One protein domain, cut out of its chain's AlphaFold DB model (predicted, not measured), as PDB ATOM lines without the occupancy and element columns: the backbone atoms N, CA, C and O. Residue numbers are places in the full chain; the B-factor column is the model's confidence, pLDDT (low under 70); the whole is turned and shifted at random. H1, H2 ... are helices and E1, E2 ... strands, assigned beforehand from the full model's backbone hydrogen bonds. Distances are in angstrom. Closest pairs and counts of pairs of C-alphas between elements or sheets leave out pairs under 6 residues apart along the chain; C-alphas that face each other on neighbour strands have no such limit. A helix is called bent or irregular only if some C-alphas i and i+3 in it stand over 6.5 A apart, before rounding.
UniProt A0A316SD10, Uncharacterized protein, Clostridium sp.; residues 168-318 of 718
ATOM      1  N   SER A 168     -28.340 -10.498  30.454       82.38
ATOM      2  CA  SER A 168     -27.201 -10.787  29.575       82.38
ATOM      3  C   SER A 168     -25.926 -10.115  30.090       82.38
ATOM      4  O   SER A 168     -25.944  -8.964  30.519       82.38
ATOM      5  N   ASN A 169     -24.794 -10.820  30.051       79.19
ATOM      6  CA  ASN A 169     -23.503 -10.285  30.493       79.19
ATOM      7  C   ASN A 169     -22.682  -9.834  29.268       79.19
ATOM      8  O   ASN A 169     -22.143 -10.679  28.558       79.19
ATOM      9  N   PHE A 170     -22.543  -8.522  29.046       70.94
ATOM     10  CA  PHE A 170     -21.903  -7.948  27.847       70.94
ATOM     11  C   PHE A 170     -20.717  -7.021  28.174       70.94
ATOM     12  O   PHE A 170     -20.652  -5.880  27.726       70.94
ATOM     13  N   GLN A 171     -19.736  -7.482  28.960       73.88
ATOM     14  CA  GLN A 171     -18.606  -6.616  29.355       73.88
ATOM     15  C   GLN A 171     -17.728  -6.145  28.180       73.88
ATOM     16  O   GLN A 171     -17.154  -5.060  28.251       73.88
ATOM     17  N   ASN A 172     -17.635  -6.921  27.094       75.25
ATOM     18  CA  ASN A 172     -16.758  -6.593  25.966       75.25
ATOM     19  C   ASN A 172     -17.217  -5.345  25.192       75.25
ATOM     20  O   ASN A 172     -16.377  -4.572  24.743       75.25
ATOM     21  N   GLU A 173     -18.522  -5.106  25.066       77.88
ATOM     22  CA  GLU A 173     -19.068  -3.989  24.274       77.88
ATOM     23  C   GLU A 173     -18.789  -2.628  24.934       77.88
ATOM     24  O   GLU A 173     -18.438  -1.650  24.268       77.88
ATOM     25  N   PHE A 174     -18.820  -2.589  26.270       82.19
ATOM     26  CA  PHE A 174     -18.501  -1.397  27.061       82.19
ATOM     27  C   PHE A 174     -16.996  -1.185  27.284       82.19
ATOM     28  O   PHE A 174     -16.604  -0.156  27.836       82.19
ATOM     29  N   SER A 175     -16.134  -2.091  26.805       82.38
ATOM     30  CA  SER A 175     -14.674  -1.929  26.898       82.38
ATOM     31  C   SER A 175     -14.149  -0.694  26.152       82.38
ATOM     32  O   SER A 175     -13.102  -0.163  26.513       82.38
ATOM     33  N   SER A 176     -14.914  -0.187  25.182       82.25
ATOM     34  CA  SER A 176     -14.700   1.088  24.485       82.25
ATOM     35  C   SER A 176     -14.656   2.309  25.419       82.25
ATOM     36  O   SER A 176     -14.000   3.299  25.100       82.25
ATOM     37  N   TYR A 177     -15.293   2.231  26.593       85.31
ATOM     38  CA  TYR A 177     -15.238   3.268  27.625       85.31
ATOM     39  C   TYR A 177     -14.027   3.131  28.563       85.31
ATOM     40  O   TYR A 177     -13.809   4.014  29.391       85.31
ATOM     41  N   ASN A 178     -13.213   2.073  28.457       88.31
ATOM     42  CA  ASN A 178     -11.986   1.948  29.246       88.31
ATOM     43  C   ASN A 178     -10.938   2.950  28.735       88.31
ATOM     44  O   ASN A 178     -10.278   2.732  27.722       88.31
ATOM     45  N   ILE A 179     -10.783   4.063  29.451       90.06
ATOM     46  CA  ILE A 179      -9.945   5.193  29.041       90.06
ATOM     47  C   ILE A 179      -8.695   5.243  29.918       90.06
ATOM     48  O   ILE A 179      -8.795   5.360  31.138       90.06
ATOM     49  N   ASN A 180      -7.520   5.233  29.288       95.06
ATOM     50  CA  ASN A 180      -6.259   5.653  29.898       95.06
ATOM     51  C   ASN A 180      -5.743   6.870  29.118       95.06
ATOM     52  O   ASN A 180      -5.364   6.750  27.953       95.06
ATOM     53  N   THR A 181      -5.821   8.070  29.695       95.31
ATOM     54  CA  THR A 181      -5.507   9.315  28.970       95.31
ATOM     55  C   THR A 181      -4.973  10.397  29.900       95.31
ATOM     56  O   THR A 181      -5.449  10.576  31.021       95.31
ATOM     57  N   THR A 182      -3.974  11.142  29.418       95.69
ATOM     58  CA  THR A 182      -3.369  12.272  30.135       95.69
ATOM     59  C   THR A 182      -3.875  13.607  29.590       95.69
ATOM     60  O   THR A 182      -3.882  13.835  28.385       95.69
ATOM     61  N   TYR A 183      -4.243  14.506  30.498       95.69
ATOM     62  CA  TYR A 183      -4.779  15.841  30.252       95.69
ATOM     63  C   TYR A 183      -3.816  16.909  30.782       95.69
ATOM     64  O   TYR A 183      -3.129  16.705  31.783       95.69
ATOM     65  N   THR A 184      -3.792  18.078  30.138       95.12
ATOM     66  CA  THR A 184      -2.887  19.212  30.432       95.12
ATOM     67  C   THR A 184      -3.386  20.158  31.534       95.12
ATOM     68  O   THR A 184      -2.829  21.235  31.740       95.12
ATOM     69  N   SER A 185      -4.433  19.771  32.266       93.75
ATOM     70  CA  SER A 185      -4.962  20.510  33.414       93.75
ATOM     71  C   SER A 185      -4.985  19.630  34.668       93.75
ATOM     72  O   SER A 185      -4.961  18.400  34.593       93.75
ATOM     73  N   TYR A 186      -5.027  20.253  35.850       92.62
ATOM     74  CA  TYR A 186      -4.891  19.539  37.128       92.62
ATOM     75  C   TYR A 186      -6.090  18.642  37.482       92.62
ATOM     76  O   TYR A 186      -5.945  17.692  38.247       92.62
ATOM     77  N   ASN A 187      -7.271  18.933  36.931       93.50
ATOM     78  CA  ASN A 187      -8.485  18.135  37.120       93.50
ATOM     79  C   ASN A 187      -9.074  17.593  35.807       93.50
ATOM     80  O   ASN A 187     -10.088  16.910  35.872       93.50
ATOM     81  N   GLY A 188      -8.420  17.787  34.655       92.88
ATOM     82  CA  GLY A 188      -8.949  17.388  33.344       92.88
ATOM     83  C   GLY A 188      -9.354  15.917  33.243       92.88
ATOM     84  O   GLY A 188     -10.382  15.618  32.644       92.88
ATOM     85  N   GLY A 189      -8.633  15.006  33.907       93.25
ATOM     86  CA  GLY A 189      -9.048  13.603  34.012       93.25
ATOM     87  C   GLY A 189     -10.354  13.389  34.796       93.25
ATOM     88  O   GLY A 189     -11.167  12.551  34.418       93.25
ATOM     89  N   ALA A 190     -10.611  14.176  35.846       92.81
ATOM     90  CA  ALA A 190     -11.889  14.162  36.563       92.81
ATOM     91  C   ALA A 190     -13.014  14.816  35.740       92.81
ATOM     92  O   ALA A 190     -14.133  14.309  35.725       92.81
ATOM     93  N   ASP A 191     -12.721  15.896  35.014       93.00
ATOM     94  CA  ASP A 191     -13.685  16.571  34.135       93.00
ATOM     95  C   ASP A 191     -14.101  15.671  32.955       93.00
ATOM     96  O   ASP A 191     -15.285  15.570  32.631       93.00
ATOM     97  N   ALA A 192     -13.149  14.939  32.369       93.62
ATOM     98  CA  ALA A 192     -13.407  13.927  31.350       93.62
ATOM     99  C   ALA A 192     -14.224  12.747  31.902       93.62
ATOM    100  O   ALA A 192     -15.218  12.358  31.289       93.62
ATOM    101  N   ALA A 193     -13.881  12.229  33.086       94.50
ATOM    102  CA  ALA A 193     -14.659  11.178  33.743       94.50
ATOM    103  C   ALA A 193     -16.105  11.621  34.033       94.50
ATOM    104  O   ALA A 193     -17.038  10.874  33.753       94.50
ATOM    105  N   ASN A 194     -16.317  12.863  34.487       94.44
ATOM    106  CA  ASN A 194     -17.653  13.447  34.651       94.44
ATOM    107  C   ASN A 194     -18.457  13.469  33.337       94.44
ATOM    108  O   ASN A 194     -19.678  13.329  33.363       94.44
ATOM    109  N   ASN A 195     -17.809  13.639  32.182       92.19
ATOM    110  CA  ASN A 195     -18.485  13.593  30.881       92.19
ATOM    111  C   ASN A 195     -18.831  12.166  30.426       92.19
ATOM    112  O   ASN A 195     -19.800  11.999  29.691       92.19
ATOM    113  N   VAL A 196     -18.098  11.146  30.888       92.44
ATOM    114  CA  VAL A 196     -18.472   9.732  30.704       92.44
ATOM    115  C   VAL A 196     -19.634   9.365  31.630       92.44
ATOM    116  O   VAL A 196     -20.641   8.846  31.164       92.44
ATOM    117  N   LEU A 197     -19.560   9.705  32.923       93.38
ATOM    118  CA  LEU A 197     -20.608   9.394  33.910       93.38
ATOM    119  C   LEU A 197     -21.991   9.952  33.525       93.38
ATOM    120  O   LEU A 197     -22.991   9.247  33.656       93.38
ATOM    121  N   LYS A 198     -22.045  11.165  32.955       92.06
ATOM    122  CA  LYS A 198     -23.287  11.760  32.422       92.06
ATOM    123  C   LYS A 198     -23.974  10.896  31.361       92.06
ATOM    124  O   LYS A 198     -25.200  10.904  31.307       92.06
ATOM    125  N   GLN A 199     -23.219  10.167  30.535       89.50
ATOM    126  CA  GLN A 199     -23.790   9.294  29.499       89.50
ATOM    127  C   GLN A 199     -24.586   8.148  30.131       89.50
ATOM    128  O   GLN A 199     -25.641   7.795  29.625       89.50
ATOM    129  N   PHE A 200     -24.160   7.671  31.305       90.31
ATOM    130  CA  PHE A 200     -24.860   6.670  32.118       90.31
ATOM    131  C   PHE A 200     -25.889   7.277  33.091       90.31
ATOM    132  O   PHE A 200     -26.310   6.619  34.043       90.31
ATOM    133  N   SER A 201     -26.289   8.538  32.882       88.50
ATOM    134  CA  SER A 201     -27.213   9.296  33.744       88.50
ATOM    135  C   SER A 201     -26.731   9.511  35.191       88.50
ATOM    136  O   SER A 201     -27.530   9.863  36.059       88.50
ATOM    137  N   ILE A 202     -25.433   9.341  35.465       91.31
ATOM    138  CA  ILE A 202     -24.844   9.546  36.794       91.31
ATOM    139  C   ILE A 202     -24.486  11.028  36.954       91.31
ATOM    140  O   ILE A 202     -23.698  11.584  36.187       91.31
ATOM    141  N   THR A 203     -25.086  11.676  37.955       88.00
ATOM    142  CA  THR A 203     -24.911  13.109  38.252       88.00
ATOM    143  C   THR A 203     -23.884  13.387  39.352       88.00
ATOM    144  O   THR A 203     -23.414  14.524  39.465       88.00
ATOM    145  N   ASP A 204     -23.507  12.366  40.128       90.62
ATOM    146  CA  ASP A 204     -22.470  12.453  41.156       90.62
ATOM    147  C   ASP A 204     -21.122  12.823  40.532       90.62
ATOM    148  O   ASP A 204     -20.609  12.144  39.641       90.62
ATOM    149  N   LYS A 205     -20.532  13.924  41.005       90.00
ATOM    150  CA  LYS A 205     -19.284  14.448  40.443       90.00
ATOM    151  C   LYS A 205     -18.067  13.707  40.986       90.00
ATOM    152  O   LYS A 205     -17.941  13.496  42.190       90.00
ATOM    153  N   VAL A 206     -17.103  13.451  40.106       93.00
ATOM    154  CA  VAL A 206     -15.740  13.041  40.465       93.00
ATOM    155  C   VAL A 206     -15.072  14.136  41.305       93.00
ATOM    156  O   VAL A 206     -14.938  15.263  40.813       93.00
ATOM    157  N   PRO A 207     -14.623  13.838  42.544       89.88
ATOM    158  CA  PRO A 207     -13.983  14.813  43.420       89.88
ATOM    159  C   PRO A 207     -12.774  15.501  42.776       89.88
ATOM    160  O   PRO A 207     -11.778  14.866  42.398       89.88
ATOM    161  N   SER A 208     -12.848  16.829  42.682       87.12
ATOM    162  CA  SER A 208     -11.742  17.683  42.255       87.12
ATOM    163  C   SER A 208     -10.737  17.889  43.393       87.12
ATOM    164  O   SER A 208     -11.049  17.738  44.573       87.12
ATOM    165  N   SER A 209      -9.496  18.242  43.055       89.25
ATOM    166  CA  SER A 209      -8.483  18.627  44.046       89.25
ATOM    167  C   SER A 209      -7.902  19.997  43.725       89.25
ATOM    168  O   SER A 209      -7.747  20.362  42.559       89.25
ATOM    169  N   ASN A 210      -7.553  20.754  44.765       89.56
ATOM    170  CA  ASN A 210      -6.988  22.092  44.631       89.56
ATOM    171  C   ASN A 210      -5.456  22.026  44.474       89.56
ATOM    172  O   ASN A 210      -4.753  21.556  45.371       89.56
ATOM    173  N   SER A 211      -4.932  22.513  43.345       90.50
ATOM    174  CA  SER A 211      -3.487  22.573  43.079       90.50
ATOM    175  C   SER A 211      -2.751  23.503  44.039       90.50
ATOM    176  O   SER A 211      -1.613  23.210  44.404       90.50
ATOM    177  N   ASN A 212      -3.392  24.579  44.508       90.88
ATOM    178  CA  ASN A 212      -2.776  25.553  45.411       90.88
ATOM    179  C   ASN A 212      -2.430  24.931  46.769       90.88
ATOM    180  O   ASN A 212      -1.374  25.228  47.325       90.88
ATOM    181  N   THR A 213      -3.259  24.013  47.277       89.75
ATOM    182  CA  THR A 213      -2.976  23.266  48.514       89.75
ATOM    183  C   THR A 213      -1.733  22.392  48.346       89.75
ATOM    184  O   THR A 213      -0.823  22.431  49.173       89.75
ATOM    185  N   THR A 214      -1.635  21.662  47.232       91.00
ATOM    186  CA  THR A 214      -0.450  20.854  46.910       91.00
ATOM    187  C   THR A 214       0.798  21.727  46.744       91.00
ATOM    188  O   THR A 214       1.829  21.444  47.349       91.00
ATOM    189  N   LEU A 215       0.712  22.830  45.996       92.88
ATOM    190  CA  LEU A 215       1.819  23.776  45.819       92.88
ATOM    191  C   LEU A 215       2.268  24.415  47.140       92.88
ATOM    192  O   LEU A 215       3.470  24.586  47.347       92.88
ATOM    193  N   SER A 216       1.340  24.710  48.057       92.69
ATOM    194  CA  SER A 216       1.652  25.218  49.397       92.69
ATOM    195  C   SER A 216       2.518  24.232  50.187       92.69
ATOM    196  O   SER A 216       3.582  24.608  50.687       92.69
ATOM    197  N   ASN A 217       2.146  22.945  50.194       92.81
ATOM    198  CA  ASN A 217       2.898  21.889  50.879       92.81
ATOM    199  C   ASN A 217       4.337  21.747  50.340       92.81
ATOM    200  O   ASN A 217       5.269  21.513  51.109       92.81
ATOM    201  N   TYR A 218       4.547  21.970  49.037       94.00
ATOM    202  CA  TYR A 218       5.871  21.912  48.400       94.00
ATOM    203  C   TYR A 218       6.588  23.273  48.278       94.00
ATOM    204  O   TYR A 218       7.720  23.324  47.789       94.00
ATOM    205  N   LYS A 219       6.008  24.372  48.786       94.38
ATOM    206  CA  LYS A 219       6.543  25.747  48.677       94.38
ATOM    207  C   LYS A 219       7.980  25.881  49.192       94.38
ATOM    208  O   LYS A 219       8.796  26.556  48.565       94.38
ATOM    209  N   LYS A 220       8.324  25.199  50.294       94.50
ATOM    210  CA  LYS A 220       9.698  25.166  50.840       94.50
ATOM    211  C   LYS A 220      10.692  24.557  49.839       94.50
ATOM    212  O   LYS A 220      11.754  25.131  49.602       94.50
ATOM    213  N   SER A 221      10.331  23.437  49.211       93.75
ATOM    214  CA  SER A 221      11.154  22.749  48.206       93.75
ATOM    215  C   SER A 221      11.300  23.565  46.919       93.75
ATOM    216  O   SER A 221      12.405  23.671  46.385       93.75
ATOM    217  N   ILE A 222      10.217  24.212  46.470       94.69
ATOM    218  CA  ILE A 222      10.214  25.117  45.310       94.69
ATOM    219  C   ILE A 222      11.148  26.311  45.549       94.69
ATOM    220  O   ILE A 222      12.035  26.574  44.736       94.69
ATOM    221  N   ASN A 223      11.040  26.975  46.704       94.69
ATOM    222  CA  ASN A 223      11.920  28.088  47.067       94.69
ATOM    223  C   ASN A 223      13.395  27.658  47.175       94.69
ATOM    224  O   ASN A 223      14.278  28.370  46.693       94.69
ATOM    225  N   LYS A 224      13.678  26.471  47.736       95.19
ATOM    226  CA  LYS A 224      15.042  25.917  47.811       95.19
ATOM    227  C   LYS A 224      15.648  25.697  46.418       95.19
ATOM    228  O   LYS A 224      16.820  26.013  46.211       95.19
ATOM    229  N   ALA A 225      14.868  25.207  45.452       94.25
ATOM    230  CA  ALA A 225      15.326  25.075  44.069       94.25
ATOM    231  C   ALA A 225      15.491  26.434  43.368       94.25
ATOM    232  O   ALA A 225      16.469  26.616  42.643       94.25
ATOM    233  N   LYS A 226      14.596  27.401  43.626       95.19
ATOM    234  CA  LYS A 226      14.692  28.771  43.094       95.19
ATOM    235  C   LYS A 226      16.018  29.425  43.483       95.19
ATOM    236  O   LYS A 226      16.762  29.871  42.612       95.19
ATOM    237  N   GLU A 227      16.356  29.409  44.771       94.88
ATOM    238  CA  GLU A 227      17.621  29.970  45.263       94.88
ATOM    239  C   GLU A 227      18.848  29.177  44.776       94.88
ATOM    240  O   GLU A 227      19.887  29.772  44.482       94.88
ATOM    241  N   LYS A 228      18.735  27.851  44.586       94.19
ATOM    242  CA  LYS A 228      19.795  27.041  43.957       94.19
ATOM    243  C   LYS A 228      20.033  27.440  42.491       94.19
ATOM    244  O   LYS A 228      21.185  27.592  42.087       94.19
ATOM    245  N   LEU A 229      18.978  27.649  41.697       94.88
ATOM    246  CA  LEU A 229      19.095  28.055  40.288       94.88
ATOM    247  C   LEU A 229      19.617  29.495  40.139       94.88
ATOM    248  O   LEU A 229      20.459  29.755  39.276       94.88
ATOM    249  N   LYS A 230      19.176  30.402  41.017       93.62
ATOM    250  CA  LYS A 230      19.630  31.801  41.105       93.62
ATOM    251  C   LYS A 230      21.134  31.929  41.359       93.62
ATOM    252  O   LYS A 230      21.764  32.826  40.810       93.62
ATOM    253  N   LYS A 231      21.719  31.015  42.144       93.19
ATOM    254  CA  LYS A 231      23.168  30.961  42.424       93.19
ATOM    255  C   LYS A 231      23.980  30.161  41.390       93.19
ATOM    256  O   LYS A 231      25.201  30.289  41.349       93.19
ATOM    257  N   SER A 232      23.340  29.343  40.547       90.94
ATOM    258  CA  SER A 232      24.033  28.541  39.526       90.94
ATOM    259  C   SER A 232      24.596  29.416  38.402       90.94
ATOM    260  O   SER A 232      23.854  30.158  37.762       90.94
ATOM    261  N   LYS A 233      25.892  29.291  38.095       90.44
ATOM    262  CA  LYS A 233      26.530  29.964  36.943       90.44
ATOM    263  C   LYS A 233      26.452  29.151  35.638       90.44
ATOM    264  O   LYS A 233      26.809  29.661  34.581       90.44
ATOM    265  N   THR A 234      25.994  27.897  35.693       90.81
ATOM    266  CA  THR A 234      26.055  26.938  34.572       90.81
ATOM    267  C   THR A 234      24.681  26.581  33.997       90.81
ATOM    268  O   THR A 234      24.552  26.446  32.779       90.81
ATOM    269  N   SER A 235      23.645  26.491  34.835       91.94
ATOM    270  CA  SER A 235      22.286  26.067  34.453       91.94
ATOM    271  C   SER A 235      21.360  27.262  34.187       91.94
ATOM    272  O   SER A 235      21.300  28.186  35.000       91.94
ATOM    273  N   LYS A 236      20.594  27.232  33.083       94.94
ATOM    274  CA  LYS A 236      19.499  28.194  32.807       94.94
ATOM    275  C   LYS A 236      18.114  27.712  33.263       94.94
ATOM    276  O   LYS A 236      17.207  28.528  33.384       94.94
ATOM    277  N   TYR A 237      17.970  26.416  33.520       95.12
ATOM    278  CA  TYR A 237      16.699  25.779  33.849       95.12
ATOM    279  C   TYR A 237      16.856  24.868  35.068       95.12
ATOM    280  O   TYR A 237      17.939  24.334  35.319       95.12
ATOM    281  N   SER A 238      15.774  24.691  35.818       94.50
ATOM    282  CA  SER A 238      15.618  23.659  36.841       94.50
ATOM    283  C   SER A 238      14.163  23.199  36.848       94.50
ATOM    284  O   SER A 238      13.267  23.974  36.524       94.50
ATOM    285  N   THR A 239      13.923  21.948  37.216       95.44
ATOM    286  CA  THR A 239      12.587  21.352  37.199       95.44
ATOM    287  C   THR A 239      12.363  20.596  38.498       95.44
ATOM    288  O   THR A 239      13.255  19.888  38.965       95.44
ATOM    289  N   ILE A 240      11.170  20.733  39.072       95.44
ATOM    290  CA  ILE A 240      10.697  19.895  40.176       95.44
ATOM    291  C   ILE A 240       9.455  19.164  39.689       95.44
ATOM    292  O   ILE A 240       8.488  19.796  39.271       95.44
ATOM    293  N   VAL A 241       9.465  17.839  39.786       94.50
ATOM    294  CA  VAL A 241       8.280  17.019  39.534       94.50
ATOM    295  C   VAL A 241       7.640  16.671  40.873       94.50
ATOM    296  O   VAL A 241       8.194  15.904  41.661       94.50
ATOM    297  N   ILE A 242       6.460  17.233  41.126       94.50
ATOM    298  CA  ILE A 242       5.543  16.752  42.157       94.50
ATOM    299  C   ILE A 242       4.750  15.624  41.487       94.50
ATOM    300  O   ILE A 242       3.839  15.877  40.695       94.50
ATOM    301  N   GLY A 243       5.222  14.394  41.697       89.94
ATOM    302  CA  GLY A 243       4.727  13.185  41.038       89.94
ATOM    303  C   GLY A 243       3.341  12.740  41.505       89.94
ATOM    304  O   GLY A 243       2.753  13.310  42.423       89.94
ATOM    305  N   THR A 244       2.837  11.683  40.872       88.06
ATOM    306  CA  THR A 244       1.529  11.070  41.166       88.06
ATOM    307  C   THR A 244       1.452  10.417  42.547       88.06
ATOM    308  O   THR A 244       0.356  10.210  43.055       88.06
ATOM    309  N   ASP A 245       2.604  10.149  43.162       88.94
ATOM    310  CA  ASP A 245       2.802   9.721  44.550       88.94
ATOM    311  C   ASP A 245       2.709  10.879  45.566       88.94
ATOM    312  O   ASP A 245       2.502  10.662  46.756       88.94
ATOM    313  N   LYS A 246       2.893  12.119  45.098       89.94
ATOM    314  CA  LYS A 246       3.014  13.346  45.908       89.94
ATOM    315  C   LYS A 246       1.826  14.297  45.761       89.94
ATOM    316  O   LYS A 246       1.673  15.215  46.572       89.94
ATOM    317  N   CYS A 247       1.017  14.101  44.726       91.00
ATOM    318  CA  CYS A 247      -0.241  14.792  44.475       91.00
ATOM    319  C   CYS A 247      -1.437  13.919  44.905       91.00
ATOM    320  O   CYS A 247      -1.369  12.698  44.791       91.00
ATOM    321  N   PRO A 248      -2.565  14.514  45.334       90.00
ATOM    322  CA  PRO A 248      -3.774  13.761  45.656       90.00
ATOM    323  C   PRO A 248      -4.371  13.081  44.413       90.00
ATOM    324  O   PRO A 248      -4.736  13.742  43.432       90.00
ATOM    325  N   SER A 249      -4.521  11.760  44.479       90.31
ATOM    326  CA  SER A 249      -5.312  10.972  43.530       90.31
ATOM    327  C   SER A 249      -6.778  10.910  43.953       90.31
ATOM    328  O   SER A 249      -7.065  10.722  45.133       90.31
ATOM    329  N   THR A 250      -7.700  10.979  42.996       92.31
ATOM    330  CA  THR A 250      -9.106  10.603  43.224       92.31
ATOM    331  C   THR A 250      -9.277   9.134  42.843       92.31
ATOM    332  O   THR A 250      -8.843   8.762  41.753       92.31
ATOM    333  N   LYS A 251      -9.892   8.307  43.696       93.94
ATOM    334  CA  LYS A 251     -10.248   6.913  43.386       93.94
ATOM    335  C   LYS A 251     -11.669   6.647  43.868       93.94
ATOM    336  O   LYS A 251     -11.881   6.507  45.064       93.94
ATOM    337  N   GLU A 252     -12.601   6.567  42.930       95.19
ATOM    338  CA  GLU A 252     -14.035   6.422  43.194       95.19
ATOM    339  C   GLU A 252     -14.631   5.286  42.360       95.19
ATOM    340  O   GLU A 252     -14.032   4.815  41.388       95.19
ATOM    341  N   THR A 253     -15.818   4.814  42.734       94.94
ATOM    342  CA  THR A 253     -16.571   3.823  41.955       94.94
ATOM    343  C   THR A 253     -18.040   4.203  41.916       94.94
ATOM    344  O   THR A 253     -18.685   4.328  42.952       94.94
ATOM    345  N   TYR A 254     -18.565   4.366  40.705       94.44
ATOM    346  CA  TYR A 254     -19.929   4.807  40.451       94.44
ATOM    347  C   TYR A 254     -20.773   3.639  39.964       94.44
ATOM    348  O   TYR A 254     -20.404   2.950  39.010       94.44
ATOM    349  N   LYS A 255     -21.914   3.409  40.613       93.12
ATOM    350  CA  LYS A 255     -22.824   2.323  40.255       93.12
ATOM    351  C   LYS A 255     -23.756   2.765  39.127       93.12
ATOM    352  O   LYS A 255     -24.557   3.676  39.310       93.12
ATOM    353  N   VAL A 256     -23.716   2.064  37.997       90.69
ATOM    354  CA  VAL A 256     -24.773   2.125  36.981       90.69
ATOM    355  C   VAL A 256     -25.930   1.262  37.488       90.69
ATOM    356  O   VAL A 256     -25.737   0.088  37.815       90.69
ATOM    357  N   ASN A 257     -27.123   1.844  37.624       87.62
ATOM    358  CA  ASN A 257     -28.262   1.185  38.262       87.62
ATOM    359  C   ASN A 257     -29.573   1.505  37.532       87.62
ATOM    360  O   ASN A 257     -30.287   2.426  37.922       87.62
ATOM    361  N   GLY A 258     -29.888   0.724  36.496       84.38
ATOM    362  CA  GLY A 258     -31.108   0.900  35.708       84.38
ATOM    363  C   GLY A 258     -30.999   2.002  34.652       84.38
ATOM    364  O   GLY A 258     -31.995   2.651  34.349       84.38
ATOM    365  N   HIS A 259     -29.801   2.236  34.108       86.50
ATOM    366  CA  HIS A 259     -29.633   3.167  32.990       86.50
ATOM    367  C   HIS A 259     -30.270   2.568  31.727       86.50
ATOM    368  O   HIS A 259     -30.005   1.415  31.392       86.50
ATOM    369  N   VAL A 260     -31.129   3.324  31.045       87.50
ATOM    370  CA  VAL A 260     -31.916   2.816  29.913       87.50
ATOM    371  C   VAL A 260     -31.085   2.880  28.632       87.50
ATOM    372  O   VAL A 260     -30.757   3.970  28.174       87.50
ATOM    373  N   THR A 261     -30.762   1.726  28.046       85.50
ATOM    374  CA  THR A 261     -30.003   1.634  26.780       85.50
ATOM    375  C   THR A 261     -30.899   1.434  25.561       85.50
ATOM    376  O   THR A 261     -30.539   1.835  24.458       85.50
ATOM    377  N   VAL A 262     -32.081   0.846  25.761       84.94
ATOM    378  CA  VAL A 262     -33.143   0.709  24.758       84.94
ATOM    379  C   VAL A 262     -34.465   1.034  25.445       84.94
ATOM    380  O   VAL A 262     -34.770   0.436  26.477       84.94
ATOM    381  N   ASP A 263     -35.250   1.948  24.878       86.50
ATOM    382  CA  ASP A 263     -36.643   2.186  25.273       86.50
ATOM    383  C   ASP A 263     -37.504   2.277  24.012       86.50
ATOM    384  O   ASP A 263     -37.302   3.138  23.156       86.50
ATOM    385  N   THR A 264     -38.433   1.342  23.872       83.44
ATOM    386  CA  THR A 264     -39.365   1.233  22.746       83.44
ATOM    387  C   THR A 264     -40.736   0.825  23.279       83.44
ATOM    388  O   THR A 264     -40.873   0.401  24.429       83.44
ATOM    389  N   THR A 265     -41.768   0.900  22.439       75.44
ATOM    390  CA  THR A 265     -43.156   0.565  22.806       75.44
ATOM    391  C   THR A 265     -43.338  -0.874  23.317       75.44
ATOM    392  O   THR A 265     -44.295  -1.156  24.035       75.44
ATOM    393  N   ASN A 266     -42.446  -1.803  22.953       78.94
ATOM    394  CA  ASN A 266     -42.531  -3.217  23.330       78.94
ATOM    395  C   ASN A 266     -41.271  -3.789  24.002       78.94
ATOM    396  O   ASN A 266     -41.331  -4.919  24.477       78.94
ATOM    397  N   GLN A 267     -40.158  -3.058  24.080       83.25
ATOM    398  CA  GLN A 267     -38.923  -3.521  24.720       83.25
ATOM    399  C   GLN A 267     -38.242  -2.399  25.504       83.25
ATOM    400  O   GLN A 267     -38.087  -1.286  24.998       83.25
ATOM    401  N   LYS A 268     -37.757  -2.727  26.705       85.94
ATOM    402  CA  LYS A 268     -36.921  -1.853  27.530       85.94
ATOM    403  C   LYS A 268     -35.716  -2.612  28.070       85.94
ATOM    404  O   LYS A 268     -35.882  -3.636  28.731       85.94
ATOM    405  N   THR A 269     -34.516  -2.095  27.836       87.19
ATOM    406  CA  THR A 269     -33.263  -2.693  28.316       87.19
ATOM    407  C   THR A 269     -32.600  -1.769  29.332       87.19
ATOM    408  O   THR A 269     -32.383  -0.584  29.073       87.19
ATOM    409  N   LEU A 270     -32.317  -2.322  30.514       89.31
ATOM    410  CA  LEU A 270     -31.737  -1.630  31.661       89.31
ATOM    411  C   LEU A 270     -30.321  -2.138  31.930       89.31
ATOM    412  O   LEU A 270     -30.119  -3.330  32.150       89.31
ATOM    413  N   LEU A 271     -29.352  -1.230  31.969       89.25
ATOM    414  CA  LEU A 271     -27.949  -1.519  32.233       89.25
ATOM    415  C   LEU A 271     -27.613  -1.384  33.724       89.25
ATOM    416  O   LEU A 271     -28.038  -0.441  34.405       89.25
ATOM    417  N   TYR A 272     -26.794  -2.314  34.209       90.38
ATOM    418  CA  TYR A 272     -26.259  -2.349  35.565       90.38
ATOM    419  C   TYR A 272     -24.762  -2.662  35.526       90.38
ATOM    420  O   TYR A 272     -24.310  -3.445  34.696       90.38
ATOM    421  N   GLY A 273     -23.980  -2.073  36.430       91.94
ATOM    422  CA  GLY A 273     -22.526  -2.260  36.468       91.94
ATOM    423  C   GLY A 273     -21.825  -1.240  37.362       91.94
ATOM    424  O   GLY A 273     -22.481  -0.475  38.068       91.94
ATOM    425  N   ASN A 274     -20.491  -1.215  37.337       92.56
ATOM    426  CA  ASN A 274     -19.683  -0.284  38.131       92.56
ATOM    427  C   ASN A 274     -18.587   0.379  37.287       92.56
ATOM    428  O   ASN A 274     -17.762  -0.308  36.684       92.56
ATOM    429  N   ILE A 275     -18.545   1.709  37.286       93.75
ATOM    430  CA  ILE A 275     -17.503   2.511  36.638       93.75
ATOM    431  C   ILE A 275     -16.484   2.916  37.701       93.75
ATOM    432  O   ILE A 275     -16.763   3.762  38.550       93.75
ATOM    433  N   ALA A 276     -15.297   2.314  37.660       94.94
ATOM    434  CA  ALA A 276     -14.184   2.681  38.524       94.94
ATOM    435  C   ALA A 276     -13.381   3.821  37.880       94.94
ATOM    436  O   ALA A 276     -12.904   3.694  36.750       94.94
ATOM    437  N   VAL A 277     -13.219   4.924  38.612       95.69
ATOM    438  CA  VAL A 277     -12.512   6.134  38.171       95.69
ATOM    439  C   VAL A 277     -11.280   6.337  39.042       95.69
ATOM    440  O   VAL A 277     -11.392   6.478  40.258       95.69
ATOM    441  N   GLN A 278     -10.104   6.403  38.423       94.62
ATOM    442  CA  GLN A 278      -8.852   6.782  39.074       94.62
ATOM    443  C   GLN A 278      -8.246   7.980  38.340       94.62
ATOM    444  O   GLN A 278      -7.914   7.887  37.164       94.62
ATOM    445  N   ASN A 279      -8.101   9.113  39.026       94.81
ATOM    446  CA  ASN A 279      -7.477  10.314  38.477       94.81
ATOM    447  C   ASN A 279      -6.199  10.635  39.255       94.81
ATOM    448  O   ASN A 279      -6.261  11.131  40.385       94.81
ATOM    449  N   HIS A 280      -5.043  10.363  38.651       94.19
ATOM    450  CA  HIS A 280      -3.739  10.706  39.214       94.19
ATOM    451  C   HIS A 280      -3.332  12.101  38.759       94.19
ATOM    452  O   HIS A 280      -3.437  12.429  37.583       94.19
ATOM    453  N   ARG A 281      -2.837  12.930  39.673       94.25
ATOM    454  CA  ARG A 281      -2.446  14.313  39.371       94.25
ATOM    455  C   ARG A 281      -0.933  14.467  39.446       94.25
ATOM    456  O   ARG A 281      -0.271  13.715  40.150       94.25
ATOM    457  N   LYS A 282      -0.383  15.434  38.721       94.69
ATOM    458  CA  LYS A 282       1.049  15.744  38.692       94.69
ATOM    459  C   LYS A 282       1.232  17.238  38.449       94.69
ATOM    460  O   LYS A 282       0.505  17.842  37.660       94.69
ATOM    461  N   ILE A 283       2.226  17.833  39.102       96.38
ATOM    462  CA  ILE A 283       2.634  19.217  38.837       96.38
ATOM    463  C   ILE A 283       4.116  19.221  38.496       96.38
ATOM    464  O   ILE A 283       4.950  18.775  39.284       96.38
ATOM    465  N   THR A 284       4.452  19.747  37.324       95.75
ATOM    466  CA  THR A 284       5.838  20.005  36.934       95.75
ATOM    467  C   THR A 284       6.098  21.495  37.095       95.75
ATOM    468  O   THR A 284       5.539  22.314  36.369       95.75
ATOM    469  N   VAL A 285       6.919  21.848  38.080       96.50
ATOM    470  CA  VAL A 285       7.350  23.227  38.323       96.50
ATOM    471  C   VAL A 285       8.593  23.472  37.481       96.50
ATOM    472  O   VAL A 285       9.625  22.831  37.697       96.50
ATOM    473  N   LEU A 286       8.492  24.379  36.517       96.44
ATOM    474  CA  LEU A 286       9.591  24.805  35.662       96.44
ATOM    475  C   LEU A 286      10.165  26.103  36.225       96.44
ATOM    476  O   LEU A 286       9.436  27.056  36.475       96.44
ATOM    477  N   LEU A 287      11.475  26.139  36.442       96.38
ATOM    478  CA  LEU A 287      12.197  27.335  36.854       96.38
ATOM    479  C   LEU A 287      13.165  27.717  35.740       96.38
ATOM    480  O   LEU A 287      13.960  26.890  35.290       96.38
ATOM    481  N   SER A 288      13.105  28.967  35.300       96.69
ATOM    482  CA  SER A 288      13.818  29.459  34.119       96.69
ATOM    483  C   SER A 288      14.500  30.800  34.405       96.69
ATOM    484  O   SER A 288      14.157  31.500  35.358       96.69
ATOM    485  N   LYS A 289      15.525  31.145  33.614       94.25
ATOM    486  CA  LYS A 289      16.193  32.454  33.681       94.25
ATOM    487  C   LYS A 289      16.737  32.896  32.314       94.25
ATOM    488  O   LYS A 289      17.196  32.048  31.539       94.25
ATOM    489  N   PRO A 290      16.765  34.209  32.012       92.94
ATOM    490  CA  PRO A 290      17.088  34.704  30.670       92.94
ATOM    491  C   PRO A 290      18.535  34.412  30.235       92.94
ATOM    492  O   PRO A 290      18.775  34.076  29.075       92.94
ATOM    493  N   SER A 291      19.512  34.431  31.151       92.19
ATOM    494  CA  SER A 291      20.929  34.142  30.862       92.19
ATOM    495  C   SER A 291      21.595  33.349  31.993       92.19
ATOM    496  O   SER A 291      21.161  33.430  33.139       92.19
ATOM    497  N   LYS A 292      22.680  32.604  31.715       88.69
ATOM    498  CA  LYS A 292      23.393  31.786  32.729       88.69
ATOM    499  C   LYS A 292      23.856  32.585  33.963       88.69
ATOM    500  O   LYS A 292      23.942  32.006  35.043       88.69
ATOM    501  N   LYS A 293      24.102  33.894  33.808       85.88
ATOM    502  CA  LYS A 293      24.533  34.823  34.870       85.88
ATOM    503  C   LYS A 293      23.374  35.557  35.573       85.88
ATOM    504  O   LYS A 293      23.616  36.222  36.570       85.88
ATOM    505  N   SER A 294      22.139  35.461  35.069       89.19
ATOM    506  CA  SER A 294      20.980  36.143  35.660       89.19
ATOM    507  C   SER A 294      20.589  35.549  37.016       89.19
ATOM    508  O   SER A 294      20.551  34.327  37.180       89.19
ATOM    509  N   THR A 295      20.252  36.430  37.958       89.69
ATOM    510  CA  THR A 295      19.680  36.105  39.274       89.69
ATOM    511  C   THR A 295      18.149  36.179  39.296       89.69
ATOM    512  O   THR A 295      17.537  35.732  40.268       89.69
ATOM    513  N   ASN A 296      17.518  36.714  38.243       92.31
ATOM    514  CA  ASN A 296      16.067  36.700  38.105       92.31
ATOM    515  C   ASN A 296      15.617  35.301  37.661       92.31
ATOM    516  O   ASN A 296      16.098  34.789  36.648       92.31
ATOM    517  N   VAL A 297      14.723  34.684  38.435       94.12
ATOM    518  CA  VAL A 297      14.210  33.329  38.197       94.12
ATOM    519  C   VAL A 297      12.688  33.371  38.137       94.12
ATOM    520  O   VAL A 297      12.025  33.604  39.157       94.12
ATOM    521  N   THR A 298      12.164  33.106  36.947       95.75
ATOM    522  CA  THR A 298      10.746  32.885  36.648       95.75
ATOM    523  C   THR A 298      10.333  31.466  37.044       95.75
ATOM    524  O   THR A 298      11.170  30.559  37.098       95.75
ATOM    525  N   ILE A 299       9.055  31.289  37.393       95.38
ATOM    526  CA  ILE A 299       8.471  29.999  37.775       95.38
ATOM    527  C   ILE A 299       7.174  29.808  36.998       95.38
ATOM    528  O   ILE A 299       6.241  30.585  37.181       95.38
ATOM    529  N   ASP A 300       7.118  28.730  36.226       95.31
ATOM    530  CA  ASP A 300       5.958  28.313  35.450       95.31
ATOM    531  C   ASP A 300       5.445  26.964  35.980       95.31
ATOM    532  O   ASP A 300       6.221  26.107  36.422       95.31
ATOM    533  N   TYR A 301       4.128  26.754  35.945       95.06
ATOM    534  CA  TYR A 301       3.489  25.538  36.449       95.06
ATOM    535  C   TYR A 301       2.811  24.782  35.310       95.06
ATOM    536  O   TYR A 301       1.824  25.250  34.747       95.06
ATOM    537  N   VAL A 302       3.312  23.585  35.003       95.25
ATOM    538  CA  VAL A 302       2.676  22.666  34.055       95.25
ATOM    539  C   VAL A 302       1.893  21.626  34.843       95.25
ATOM    540  O   VAL A 302       2.466  20.796  35.557       95.25
ATOM    541  N   TYR A 303       0.571  21.680  34.719       96.00
ATOM    542  CA  TYR A 303      -0.337  20.724  35.338       96.00
ATOM    543  C   TYR A 303      -0.558  19.526  34.421       96.00
ATOM    544  O   TYR A 303      -0.681  19.672  33.207       96.00
ATOM    545  N   GLN A 304      -0.625  18.337  35.006       95.06
ATOM    546  CA  GLN A 304      -1.029  17.124  34.306       95.06
ATOM    547  C   GLN A 304      -1.978  16.319  35.195       95.06
ATOM    548  O   GLN A 304      -1.821  16.282  36.419       95.06
ATOM    549  N   SER A 305      -2.948  15.655  34.580       95.44
ATOM    550  CA  SER A 305      -3.749  14.622  35.237       95.44
ATOM    551  C   SER A 305      -3.937  13.430  34.306       95.44
ATOM    552  O   SER A 305      -4.073  13.610  33.102       95.44
ATOM    553  N   THR A 306      -3.902  12.216  34.845       95.06
ATOM    554  CA  THR A 306      -4.046  10.967  34.095       95.06
ATOM    555  C   THR A 306      -5.267  10.233  34.622       95.06
ATOM    556  O   THR A 306      -5.293   9.812  35.783       95.06
ATOM    557  N   LEU A 307      -6.275  10.108  33.761       95.94
ATOM    558  CA  LEU A 307      -7.473   9.319  34.001       95.94
ATOM    559  C   LEU A 307      -7.196   7.867  33.622       95.94
ATOM    560  O   LEU A 307      -6.836   7.606  32.479       95.94
ATOM    561  N   ASN A 308      -7.444   6.955  34.558       95.56
ATOM    562  CA  ASN A 308      -7.710   5.547  34.301       95.56
ATOM    563  C   ASN A 308      -9.183   5.286  34.658       95.56
ATOM    564  O   ASN A 308      -9.560   5.354  35.832       95.56
ATOM    565  N   LEU A 309     -10.020   5.014  33.660       94.25
ATOM    566  CA  LEU A 309     -11.431   4.657  33.816       94.25
ATOM    567  C   LEU A 309     -11.628   3.205  33.378       94.25
ATOM    568  O   LEU A 309     -11.058   2.784  32.374       94.25
ATOM    569  N   SER A 310     -12.405   2.436  34.142       93.00
ATOM    570  CA  SER A 310     -12.635   1.015  33.856       93.00
ATOM    571  C   SER A 310     -14.034   0.531  34.245       93.00
ATOM    572  O   SER A 310     -14.512   0.789  35.354       93.00
ATOM    573  N   THR A 311     -14.688  -0.192  33.339       91.50
ATOM    574  CA  THR A 311     -16.022  -0.782  33.532       91.50
ATOM    575  C   THR A 311     -15.930  -2.195  34.106       91.50
ATOM    576  O   THR A 311     -15.229  -3.035  33.548       91.50
ATOM    577  N   HIS A 312     -16.670  -2.489  35.178       88.56
ATOM    578  CA  HIS A 312     -16.662  -3.797  35.843       88.56
ATOM    579  C   HIS A 312     -18.072  -4.319  36.122       88.56
ATOM    580  O   HIS A 312     -18.931  -3.587  36.619       88.56
ATOM    581  N   GLY A 313     -18.293  -5.614  35.872       87.50
ATOM    582  CA  GLY A 313     -19.542  -6.290  36.236       87.50
ATOM    583  C   GLY A 313     -20.759  -5.806  35.447       87.50
ATOM    584  O   GLY A 313     -21.859  -5.820  35.989       87.50
ATOM    585  N   PHE A 314     -20.557  -5.342  34.210       89.44
ATOM    586  CA  PHE A 314     -21.633  -4.848  33.353       89.44
ATOM    587  C   PHE A 314     -22.514  -5.993  32.844       89.44
ATOM    588  O   PHE A 314     -22.021  -6.960  32.256       89.44
ATOM    589  N   TYR A 315     -23.819  -5.859  33.067       87.94
ATOM    590  CA  TYR A 315     -24.866  -6.725  32.537       87.94
ATOM    591  C   TYR A 315     -26.119  -5.905  32.240       87.94
ATOM    592  O   TYR A 315     -26.374  -4.882  32.882       87.94
ATOM    593  N   ASP A 316     -26.915  -6.375  31.289       88.19
ATOM    594  CA  ASP A 316     -28.234  -5.829  31.017       88.19
ATOM    595  C   ASP A 316     -29.347  -6.691  31.627       88.19
ATOM    596  O   ASP A 316     -29.158  -7.856  31.996       88.19
ATOM    597  N   ILE A 317     -30.520  -6.081  31.765       86.56
ATOM    598  CA  ILE A 317     -31.790  -6.773  31.939       86.56
ATOM    599  C   ILE A 317     -32.741  -6.221  30.881       86.56
ATOM    600  O   ILE A 317     -33.136  -5.054  30.931       86.56
ATOM    601  N   THR A 318     -33.102  -7.066  29.922       86.81
ATOM    602  CA  THR A 318     -34.072  -6.761  28.871       86.81
ATOM    603  C   THR A 318     -35.454  -7.259  29.278       86.81
ATOM    604  O   THR A 318     -35.644  -8.443  29.561       86.81
TER     605      THR A 318
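This is residues 168 to 318 of the 718 residues of an uncharacterized protein of Clostridium sp. (UniProt A0A316SD10). This is a long rod built on a narrow, twisted sheet: strands E4 and E5 run side by side along most of its length, with E3 beside one part of E4, E2 beside another, and short E1 beside E5. The sheet curls round helix H2, kinked helix H3 covers the same face at the E2 end, and short H1 packs on E5. The printed part has 151 residues, with three named helices and five named strands; along the chain come H1, E1, H2 and H3, then E2, E3, E4 and E5, a mixed class of helices and strands; in the branched sheet the neighbour pairs E1 and E5, E2 and E4, E3 and E4, and E4 and E5 are antiparallel. The whole is only just loose, close to extended, with a radius of gyration of the C-alphas of 22.0 A and spans of 78 by 23 by 22 A.

Start at H1, residues 173 to 177, which is on the sheet at a height of 7.7 A, only just over E5, residues 298 to 318, with 3 of its 5 C-alphas; the closest C-alphas are those of Ser 175 and Thr 311, 6.9 A apart. Next find E1, residues 180 to 183, an edge strand antiparallel to E5, with N 183 and O 305 2.8 A apart. The sheet curls round H2, residues 188 to 200, whose closest C-alpha pair with E5 is Gly 189 and Leu 307, 4.6 A. On the same face is H3, residues 211 to 231, at a height of 9.0 A; it runs along the strands, at 25 degrees to E2, residues 237 to 242, on the local plane, and C-alphas 229 and 238 are their closest, 6.6 A apart. H2 and H3 are apart. E2 and E3, residues 250 to 263, lie on one side of E4, residues 267 to 288, and E5 on the other side. Look for N 240 and O 285 at 2.9 A, N 254 and O 275 at 2.9 A, and N 278 and O 308 at 2.8 A. E3, E4 and E5 form a meander, each strand the antiparallel neighbour of the one before, in two hairpins. O i to N i+4 pairs within hydrogen-bond range number 0 of 1 in H1, with 1 of 2 O i to N i+3 pairs, 7 of 9 in H2 and 15 of 17 in H3.

Find C-alpha 173 at (-19.068, -3.989, 24.274), where H1 begins; H1 is only just irregular, C-alphas 173 and 176 being 6.7 A apart. E1 spans 10.3 A, H2 19.2 A and E2 16.6 A. H3, 28.0 A long, is irregular, with C-alphas 217 and 220 7.5 A apart and a kink of 64 degrees near residue 218. E3, 33.9 A, bends by 53 degrees at residue 257; E4, 62.9 A, by 52 degrees at 273; E5, 60.3 A, by 52 degrees at 313, ending at C-alpha 318 (-34.072, -6.761, 28.871).

The two C-alphas farthest apart, of Asn 266 and Lys 293, are 78.0 A apart. The printed part has no cut and no long link. Its mean pLDDT is 91.1, and no printed residue is under 70.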